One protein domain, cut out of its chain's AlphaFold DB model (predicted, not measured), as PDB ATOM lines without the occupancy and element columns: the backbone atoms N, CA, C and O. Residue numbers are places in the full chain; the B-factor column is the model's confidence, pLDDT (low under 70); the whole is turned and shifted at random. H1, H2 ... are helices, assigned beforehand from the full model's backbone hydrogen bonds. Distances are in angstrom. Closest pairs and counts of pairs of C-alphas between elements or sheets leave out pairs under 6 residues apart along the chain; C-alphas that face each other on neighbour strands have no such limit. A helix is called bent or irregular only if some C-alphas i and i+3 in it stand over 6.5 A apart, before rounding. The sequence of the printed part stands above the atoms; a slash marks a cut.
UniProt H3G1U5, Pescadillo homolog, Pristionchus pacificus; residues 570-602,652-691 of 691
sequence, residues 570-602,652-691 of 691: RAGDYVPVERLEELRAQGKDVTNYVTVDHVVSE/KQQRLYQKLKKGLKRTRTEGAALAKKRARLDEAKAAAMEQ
ATOM      1  N   ARG A 570     178.146 201.680 187.364       65.00
ATOM      2  CA  ARG A 570     177.362 200.923 188.349       65.00
ATOM      3  C   ARG A 570     177.678 199.430 188.235       65.00
ATOM      4  O   ARG A 570     178.069 198.911 187.190       65.00
ATOM      5  N   ALA A 571     177.517 198.708 189.342       58.34
ATOM      6  CA  ALA A 571     177.767 197.270 189.369       58.34
ATOM      7  C   ALA A 571     176.830 196.529 188.393       58.34
ATOM      8  O   ALA A 571     175.605 196.613 188.511       58.34
ATOM      9  N   GLY A 572     177.412 195.765 187.465       61.09
ATOM     10  CA  GLY A 572     176.686 195.033 186.421       61.09
ATOM     11  C   GLY A 572     176.601 195.728 185.057       61.09
ATOM     12  O   GLY A 572     176.096 195.100 184.124       61.09
ATOM     13  N   ASP A 573     177.119 196.952 184.923       64.56
ATOM     14  CA  ASP A 573     177.225 197.632 183.630       64.56
ATOM     15  C   ASP A 573     178.354 197.030 182.775       64.56
ATOM     16  O   ASP A 573     179.308 196.424 183.283       64.56
ATOM     17  N   TYR A 574     178.223 197.163 181.451       67.25
ATOM     18  CA  TYR A 574     179.293 196.810 180.521       67.25
ATOM     19  C   TYR A 574     180.326 197.933 180.500       67.25
ATOM     20  O   TYR A 574     180.060 199.020 179.988       67.25
ATOM     21  N   VAL A 575     181.508 197.647 181.037       66.69
ATOM     22  CA  VAL A 575     182.644 198.568 181.045       66.69
ATOM     23  C   VAL A 575     183.669 198.059 180.022       66.69
ATOM     24  O   VAL A 575     184.078 196.897 180.119       66.69
ATOM     25  N   PRO A 576     184.064 198.872 179.019       68.94
ATOM     26  CA  PRO A 576     185.078 198.488 178.036       68.94
ATOM     27  C   PRO A 576     186.393 198.034 178.682       68.94
ATOM     28  O   PRO A 576     186.747 198.484 179.771       68.94
ATOM     29  N   VAL A 577     187.135 197.158 177.998       70.38
ATOM     30  CA  VAL A 577     188.364 196.556 178.542       70.38
ATOM     31  C   VAL A 577     189.417 197.616 178.873       70.38
ATOM     32  O   VAL A 577     189.971 197.558 179.967       70.38
ATOM     33  N   GLU A 578     189.621 198.635 178.025       71.62
ATOM     34  CA  GLU A 578     190.593 199.695 178.339       71.62
ATOM     35  C   GLU A 578     190.185 200.493 179.583       71.62
ATOM     36  O   GLU A 578     191.025 200.848 180.407       71.62
ATOM     37  N   ARG A 579     188.878 200.696 179.796       70.31
ATOM     38  CA  ARG A 579     188.382 201.366 181.003       70.31
ATOM     39  C   ARG A 579     188.632 200.529 182.258       70.31
ATOM     40  O   ARG A 579     189.008 201.069 183.293       70.31
ATOM     41  N   LEU A 580     188.491 199.206 182.171       70.38
ATOM     42  CA  LEU A 580     188.844 198.299 183.268       70.38
ATOM     43  C   LEU A 580     190.348 198.327 183.569       70.38
ATOM     44  O   LEU A 580     190.736 198.251 184.734       70.38
ATOM     45  N   GLU A 581     191.194 198.443 182.547       71.19
ATOM     46  CA  GLU A 581     192.643 198.603 182.715       71.19
ATOM     47  C   GLU A 581     192.994 199.930 183.393       71.19
ATOM     48  O   GLU A 581     193.810 199.937 184.318       71.19
ATOM     49  N   GLU A 582     192.326 201.028 183.030       70.31
ATOM     50  CA  GLU A 582     192.460 202.311 183.730       70.31
ATOM     51  C   GLU A 582     192.064 202.202 185.207       70.31
ATOM     52  O   GLU A 582     192.783 202.695 186.077       70.31
ATOM     53  N   LEU A 583     190.949 201.534 185.514       71.75
ATOM     54  CA  LEU A 583     190.481 201.343 186.891       71.75
ATOM     55  C   LEU A 583     191.426 200.455 187.700       71.75
ATOM     56  O   LEU A 583     191.707 200.766 188.857       71.75
ATOM     57  N   ARG A 584     191.968 199.396 187.086       74.56
ATOM     58  CA  ARG A 584     193.022 198.566 187.691       74.56
ATOM     59  C   ARG A 584     194.276 199.386 187.961       74.56
ATOM     60  O   ARG A 584     194.832 199.289 189.050       74.56
ATOM     61  N   ALA A 585     194.688 200.232 187.016       71.06
ATOM     62  CA  ALA A 585     195.816 201.144 187.196       71.06
ATOM     63  C   ALA A 585     195.550 202.206 188.282       71.06
ATOM     64  O   ALA A 585     196.494 202.692 188.899       71.06
ATOM     65  N   GLN A 586     194.282 202.545 188.537       65.75
ATOM     66  CA  GLN A 586     193.836 203.400 189.646       65.75
ATOM     67  C   GLN A 586     193.637 202.631 190.969       65.75
ATOM     68  O   GLN A 586     193.264 203.243 191.967       65.75
ATOM     69  N   GLY A 587     193.859 201.310 190.996       66.50
ATOM     70  CA  GLY A 587     193.698 200.474 192.191       66.50
ATOM     71  C   GLY A 587     192.246 200.192 192.598       66.50
ATOM     72  O   GLY A 587     192.003 199.859 193.754       66.50
ATOM     73  N   LYS A 588     191.274 200.342 191.687       70.25
ATOM     74  CA  LYS A 588     189.850 200.056 191.943       70.25
ATOM     75  C   LYS A 588     189.500 198.596 191.631       70.25
ATOM     76  O   LYS A 588     189.921 198.046 190.612       70.25
ATOM     77  N   ASP A 589     188.658 197.998 192.474       67.62
ATOM     78  CA  ASP A 589     188.181 196.621 192.308       67.62
ATOM     79  C   ASP A 589     187.194 196.492 191.141       67.62
ATOM     80  O   ASP A 589     186.026 196.874 191.218       67.62
ATOM     81  N   VAL A 590     187.659 195.889 190.050       67.19
ATOM     82  CA  VAL A 590     186.885 195.696 188.814       67.19
ATOM     83  C   VAL A 590     186.095 194.382 188.746       67.19
ATOM     84  O   VAL A 590     185.426 194.103 187.753       67.19
ATOM     85  N   THR A 591     186.136 193.549 189.790       66.94
ATOM     86  CA  THR A 591     185.531 192.201 189.781       66.94
ATOM     87  C   THR A 591     184.007 192.201 189.644       66.94
ATOM     88  O   THR A 591     183.426 191.187 189.266       66.94
ATOM     89  N   ASN A 592     183.351 193.319 189.962       64.25
ATOM     90  CA  ASN A 592     181.891 193.437 189.968       64.25
ATOM     91  C   ASN A 592     181.293 193.876 188.615       64.25
ATOM     92  O   ASN A 592     180.066 193.947 188.493       64.25
ATOM     93  N   TYR A 593     182.124 194.157 187.606       66.94
ATOM     94  CA  TYR A 593     181.688 194.571 186.266       66.94
ATOM     95  C   TYR A 593     181.627 193.385 185.293       66.94
ATOM     96  O   TYR A 593     182.307 192.370 185.469       66.94
ATOM     97  N   VAL A 594     180.786 193.485 184.258       59.91
ATOM     98  CA  VAL A 594     180.639 192.414 183.258       59.91
ATOM     99  C   VAL A 594     181.847 192.437 182.320       59.91
ATOM    100  O   VAL A 594     181.923 193.280 181.430       59.91
ATOM    101  N   THR A 595     182.790 191.509 182.499       57.19
ATOM    102  CA  THR A 595     183.947 191.365 181.602       57.19
ATOM    103  C   THR A 595     183.589 190.586 180.333       57.19
ATOM    104  O   THR A 595     182.734 189.694 180.346       57.19
ATOM    105  N   VAL A 596     184.276 190.893 179.227       51.59
ATOM    106  CA  VAL A 596     184.172 190.149 177.955       51.59
ATOM    107  C   VAL A 596     184.511 188.663 178.161       51.59
ATOM    108  O   VAL A 596     183.826 187.786 177.631       51.59
ATOM    109  N   ASP A 597     185.484 188.368 179.030       51.31
ATOM    110  CA  ASP A 597     185.944 187.007 179.336       51.31
ATOM    111  C   ASP A 597     184.858 186.118 179.960       51.31
ATOM    112  O   ASP A 597     184.780 184.917 179.670       51.31
ATOM    113  N   HIS A 598     183.964 186.693 180.774       50.81
ATOM    114  CA  HIS A 598     182.868 185.931 181.372       50.81
ATOM    115  C   HIS A 598     181.881 185.407 180.320       50.81
ATOM    116  O   HIS A 598     181.358 184.305 180.484       50.81
ATOM    117  N   VAL A 599     181.691 186.111 179.199       47.34
ATOM    118  CA  VAL A 599     180.767 185.686 178.132       47.34
ATOM    119  C   VAL A 599     181.363 184.553 177.287       47.34
ATOM    120  O   VAL A 599     180.664 183.589 176.975       47.34
ATOM    121  N   VAL A 600     182.665 184.608 176.986       43.72
ATOM    122  CA  VAL A 600     183.361 183.555 176.215       43.72
ATOM    123  C   VAL A 600     183.441 182.242 177.008       43.72
ATOM    124  O   VAL A 600     183.376 181.147 176.440       43.72
ATOM    125  N   SER A 601     183.537 182.334 178.337       44.31
ATOM    126  CA  SER A 601     183.617 181.162 179.215       44.31
ATOM    127  C   SER A 601     182.291 180.397 179.380       44.31
ATOM    128  O   SER A 601     182.322 179.185 179.606       44.31
ATOM    129  N   GLU A 602     181.127 181.039 179.199       45.78
ATOM    130  CA  GLU A 602     179.825 180.357 179.314       45.78
ATOM    131  C   GLU A 602     179.472 179.493 178.086       45.78
ATOM    132  O   GLU A 602     178.746 178.503 178.225       45.78
ATOM    133  N   LYS A 652     157.863 194.763 204.735       88.44
ATOM    134  CA  LYS A 652     157.672 196.157 204.280       88.44
ATOM    135  C   LYS A 652     158.672 196.568 203.186       88.44
ATOM    136  O   LYS A 652     158.306 197.319 202.289       88.44
ATOM    137  N   GLN A 653     159.902 196.053 203.231       86.38
ATOM    138  CA  GLN A 653     160.984 196.382 202.291       86.38
ATOM    139  C   GLN A 653     161.146 195.340 201.172       86.38
ATOM    140  O   GLN A 653     161.853 195.578 200.194       86.38
ATOM    141  N   GLN A 654     160.444 194.208 201.258       86.06
ATOM    142  CA  GLN A 654     160.545 193.115 200.291       86.06
ATOM    143  C   GLN A 654     160.178 193.546 198.859       86.06
ATOM    144  O   GLN A 654     160.836 193.132 197.904       86.06
ATOM    145  N   ARG A 655     159.173 194.421 198.692       86.62
ATOM    146  CA  ARG A 655     158.801 194.982 197.376       86.62
ATOM    147  C   ARG A 655     159.918 195.837 196.776       86.62
ATOM    148  O   ARG A 655     160.202 195.712 195.587       86.62
ATOM    149  N   LEU A 656     160.563 196.665 197.598       85.19
ATOM    150  CA  LEU A 656     161.692 197.495 197.179       85.19
ATOM    151  C   LEU A 656     162.884 196.620 196.777       85.19
ATOM    152  O   LEU A 656     163.412 196.781 195.682       85.19
ATOM    153  N   TYR A 657     163.233 195.629 197.603       85.94
ATOM    154  CA  TYR A 657     164.297 194.668 197.304       85.94
ATOM    155  C   TYR A 657     164.048 193.907 195.993       85.94
ATOM    156  O   TYR A 657     164.942 193.789 195.158       85.94
ATOM    157  N   GLN A 658     162.818 193.441 195.752       86.38
ATOM    158  CA  GLN A 658     162.463 192.791 194.486       86.38
ATOM    159  C   GLN A 658     162.566 193.743 193.288       86.38
ATOM    160  O   GLN A 658     162.998 193.311 192.218       86.38
ATOM    161  N   LYS A 659     162.192 195.023 193.444       87.69
ATOM    162  CA  LYS A 659     162.353 196.048 192.399       87.69
ATOM    163  C   LYS A 659     163.838 196.282 192.095       87.69
ATOM    164  O   LYS A 659     164.207 196.246 190.925       87.69
ATOM    165  N   LEU A 660     164.683 196.391 193.124       83.69
ATOM    166  CA  LEU A 660     166.143 196.516 192.994       83.69
ATOM    167  C   LEU A 660     166.770 195.290 192.319       83.69
ATOM    168  O   LEU A 660     167.508 195.427 191.349       83.69
ATOM    169  N   LYS A 661     166.413 194.078 192.757       84.75
ATOM    170  CA  LYS A 661     166.897 192.818 192.169       84.75
ATOM    171  C   LYS A 661     166.479 192.666 190.705       84.75
ATOM    172  O   LYS A 661     167.267 192.197 189.887       84.75
ATOM    173  N   LYS A 662     165.249 193.062 190.355       86.31
ATOM    174  CA  LYS A 662     164.788 193.105 188.957       86.31
ATOM    175  C   LYS A 662     165.558 194.149 188.145       86.31
ATOM    176  O   LYS A 662     165.917 193.837 187.016       86.31
ATOM    177  N   GLY A 663     165.835 195.322 188.718       81.19
ATOM    178  CA  GLY A 663     166.681 196.358 188.115       81.19
ATOM    179  C   GLY A 663     168.082 195.839 187.791       81.19
ATOM    180  O   GLY A 663     168.453 195.809 186.625       81.19
ATOM    181  N   LEU A 664     168.786 195.290 188.787       80.12
ATOM    182  CA  LEU A 664     170.120 194.685 188.626       80.12
ATOM    183  C   LEU A 664     170.139 193.529 187.616       80.12
ATOM    184  O   LEU A 664     171.114 193.322 186.898       80.12
ATOM    185  N   LYS A 665     169.062 192.735 187.554       82.56
ATOM    186  CA  LYS A 665     168.952 191.668 186.554       82.56
ATOM    187  C   LYS A 665     168.822 192.240 185.140       82.56
ATOM    188  O   LYS A 665     169.447 191.686 184.242       82.56
ATOM    189  N   ARG A 666     168.026 193.301 184.950       81.69
ATOM    190  CA  ARG A 666     167.855 193.978 183.651       81.69
ATOM    191  C   ARG A 666     169.171 194.585 183.170       81.69
ATOM    192  O   ARG A 666     169.604 194.232 182.076       81.69
ATOM    193  N   THR A 667     169.855 195.351 184.021       76.00
ATOM    194  CA  THR A 667     171.153 195.960 183.678       76.00
ATOM    195  C   THR A 667     172.189 194.899 183.317       76.00
ATOM    196  O   THR A 667     172.810 194.976 182.263       76.00
ATOM    197  N   ARG A 668     172.286 193.809 184.096       77.38
ATOM    198  CA  ARG A 668     173.190 192.693 183.771       77.38
ATOM    199  C   ARG A 668     172.858 192.024 182.432       77.38
ATOM    200  O   ARG A 668     173.768 191.641 181.700       77.38
ATOM    201  N   THR A 669     171.574 191.836 182.110       80.38
ATOM    202  CA  THR A 669     171.177 191.252 180.814       80.38
ATOM    203  C   THR A 669     171.473 192.181 179.643       80.38
ATOM    204  O   THR A 669     171.918 191.707 178.599       80.38
ATOM    205  N   GLU A 670     171.268 193.484 179.820       80.44
ATOM    206  CA  GLU A 670     171.591 194.509 178.825       80.44
ATOM    207  C   GLU A 670     173.106 194.594 178.607       80.44
ATOM    208  O   GLU A 670     173.562 194.498 177.467       80.44
ATOM    209  N   GLY A 671     173.896 194.630 179.686       79.56
ATOM    210  CA  GLY A 671     175.358 194.603 179.632       79.56
ATOM    211  C   GLY A 671     175.902 193.363 178.918       79.56
ATOM    212  O   GLY A 671     176.753 193.473 178.036       79.56
ATOM    213  N   ALA A 672     175.349 192.178 179.200       78.31
ATOM    214  CA  ALA A 672     175.717 190.952 178.487       78.31
ATOM    215  C   ALA A 672     175.343 190.998 176.990       78.31
ATOM    216  O   ALA A 672     176.093 190.498 176.149       78.31
ATOM    217  N   ALA A 673     174.204 191.598 176.633       83.00
ATOM    218  CA  ALA A 673     173.805 191.768 175.237       83.00
ATOM    219  C   ALA A 673     174.735 192.739 174.487       83.00
ATOM    220  O   ALA A 673     175.091 192.473 173.336       83.00
ATOM    221  N   LEU A 674     175.162 193.828 175.134       80.00
ATOM    222  CA  LEU A 674     176.135 194.775 174.585       80.00
ATOM    223  C   LEU A 674     177.511 194.130 174.392       80.00
ATOM    224  O   LEU A 674     178.082 194.254 173.310       80.00
ATOM    225  N   ALA A 675     177.988 193.356 175.373       79.12
ATOM    226  CA  ALA A 675     179.235 192.599 175.258       79.12
ATOM    227  C   ALA A 675     179.219 191.652 174.045       79.12
ATOM    228  O   ALA A 675     180.163 191.624 173.257       79.12
ATOM    229  N   LYS A 676     178.104 190.933 173.834       82.50
ATOM    230  CA  LYS A 676     177.919 190.067 172.655       82.50
ATOM    231  C   LYS A 676     177.914 190.850 171.343       82.50
ATOM    232  O   LYS A 676     178.488 190.389 170.359       82.50
ATOM    233  N   LYS A 677     177.267 192.020 171.303       82.69
ATOM    234  CA  LYS A 677     177.289 192.894 170.118       82.69
ATOM    235  C   LYS A 677     178.706 193.377 169.814       82.69
ATOM    236  O   LYS A 677     179.084 193.382 168.647       82.69
ATOM    237  N   ARG A 678     179.483 193.743 170.838       77.62
ATOM    238  CA  ARG A 678     180.866 194.196 170.660       77.62
ATOM    239  C   ARG A 678     181.764 193.086 170.120       77.62
ATOM    240  O   ARG A 678     182.422 193.318 169.117       77.62
ATOM    241  N   ALA A 679     181.692 191.883 170.693       81.81
ATOM    242  CA  ALA A 679     182.453 190.730 170.205       81.81
ATOM    243  C   ALA A 679     182.211 190.464 168.707       81.81
ATOM    244  O   ALA A 679     183.161 190.315 167.949       81.81
ATOM    245  N   ARG A 680     180.951 190.527 168.251       84.81
ATOM    246  CA  ARG A 680     180.615 190.391 166.819       84.81
ATOM    247  C   ARG A 680     181.206 191.497 165.945       84.81
ATOM    248  O   ARG A 680     181.561 191.242 164.800       84.81
ATOM    249  N   LEU A 681     181.262 192.732 166.447       82.38
ATOM    250  CA  LEU A 681     181.872 193.845 165.715       82.38
ATOM    251  C   LEU A 681     183.391 193.698 165.635       82.38
ATOM    252  O   LEU A 681     183.964 194.022 164.601       82.38
ATOM    253  N   ASP A 682     184.028 193.212 166.697       79.94
ATOM    254  CA  ASP A 682     185.471 192.981 166.714       79.94
ATOM    255  C   ASP A 682     185.845 191.813 165.781       79.94
ATOM    256  O   ASP A 682     186.788 191.940 165.004       79.94
ATOM    257  N   GLU A 683     185.040 190.742 165.743       86.38
ATOM    258  CA  GLU A 683     185.150 189.665 164.743       86.38
ATOM    259  C   GLU A 683     184.988 190.194 163.306       86.38
ATOM    260  O   GLU A 683     185.787 189.869 162.429       86.38
ATOM    261  N   ALA A 684     183.988 191.049 163.057       84.31
ATOM    262  CA  ALA A 684     183.767 191.645 161.739       84.31
ATOM    263  C   ALA A 684     184.908 192.586 161.315       84.31
ATOM    264  O   ALA A 684     185.279 192.614 160.143       84.31
ATOM    265  N   LYS A 685     185.482 193.343 162.257       81.19
ATOM    266  CA  LYS A 685     186.651 194.198 162.007       81.19
ATOM    267  C   LYS A 685     187.903 193.384 161.711       81.19
ATOM    268  O   LYS A 685     188.628 193.745 160.794       81.19
ATOM    269  N   ALA A 686     188.143 192.305 162.458       80.94
ATOM    270  CA  ALA A 686     189.259 191.402 162.196       80.94
ATOM    271  C   ALA A 686     189.142 190.792 160.790       80.94
ATOM    272  O   ALA A 686     190.088 190.865 160.012       80.94
ATOM    273  N   ALA A 687     187.946 190.324 160.416       81.81
ATOM    274  CA  ALA A 687     187.684 189.791 159.081       81.81
ATOM    275  C   ALA A 687     187.856 190.832 157.957       81.81
ATOM    276  O   ALA A 687     188.285 190.480 156.864       81.81
ATOM    277  N   ALA A 688     187.535 192.106 158.209       76.69
ATOM    278  CA  ALA A 688     187.720 193.195 157.246       76.69
ATOM    279  C   ALA A 688     189.173 193.693 157.139       76.69
ATOM    280  O   ALA A 688     189.489 194.396 156.191       76.69
ATOM    281  N   MET A 689     190.030 193.380 158.116       71.81
ATOM    282  CA  MET A 689     191.456 193.733 158.110       71.81
ATOM    283  C   MET A 689     192.320 192.633 157.470       71.81
ATOM    284  O   MET A 689     193.435 192.902 157.035       71.81
ATOM    285  N   GLU A 690     191.810 191.396 157.424       69.75
ATOM    286  CA  GLU A 690     192.413 190.266 156.700       69.75
ATOM    287  C   GLU A 690     192.102 190.270 155.186       69.75
ATOM    288  O   GLU A 690     192.730 189.517 154.440       69.75
ATOM    289  N   GLN A 691     191.150 191.100 154.738       49.88
ATOM    290  CA  GLN A 691     190.818 191.359 153.326       49.88
ATOM    291  C   GLN A 691     191.519 192.621 152.831       49.88
ATOM    292  O   GLN A 691     191.936 192.616 151.650       49.88
TER     293      GLN A 691
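Overview. This is residues 570 to 602 and 652 to 691 of the 691 residues of the protein "Pescadillo homolog" of Pristionchus pacificus (UniProt H3G1U5). One long helix, H3, makes most of the length of the printed part, and a small head of two short helices, H1 and H2, with their loops sits at one side of its middle stretch. H2 crosses H3 there, H1 lies farther out, and both ends of H3 stick out beyond the head, with residues 652 to 663 and 680 to 689. The printed part has 73 residues with three named helices in the order H1, H2, H3 and no named strand; the class is all helix. The whole is loose, with a radius of gyration of the C-alphas of 15.7 A, and spans 61 by 27 by 17 A.

Along the chain. H3, residues 652 to 689, is 57.3 A long, from C-alpha 652 at (157.672, 196.157, 204.280) to C-alpha 689 at (191.456, 193.733, 158.110). It is irregular: C-alphas 652 and 655 are 7.1 A apart. H2 is residues 596 to 602, 10.8 A long. H1, residues 577 to 585, is 12.3 A long and begins at C-alpha 577 at (188.364, 196.556, 178.542).

Arrangement. H3 touches H2 with residues 672 to 679 alone; the closest C-alphas, of Val 596 and Ala 675, are 6.1 A apart. Their lines are about perpendicular, at 80 degrees. H1 and H2 are close but not clearly touching, with the closest C-alphas, of Val 577 and Val 596, 7.7 A apart. They run opposite ways at a steep tilt of 68 degrees, only just short of about perpendicular. H1 and H3 are apart. In H1 every O i to N i+4 pair is within hydrogen-bond range; in H2 2 of 3 are, and in H3 33 of 34.

Size, cuts and confidence. The C-alphas farthest apart, of Lys 652 and Gln 691, the chain's last residue, are 61.0 A apart. Residues 603 to 651 are not printed, and C-alphas 602 and 652 are 36.9 A apart across this cut. The link from H1 to H2 is short, with 10 residues. Mean pLDDT of the printed part is 72.9; residues 570 to 576, 586 to 587, 589 to 602 and 690 to 691 are under 70.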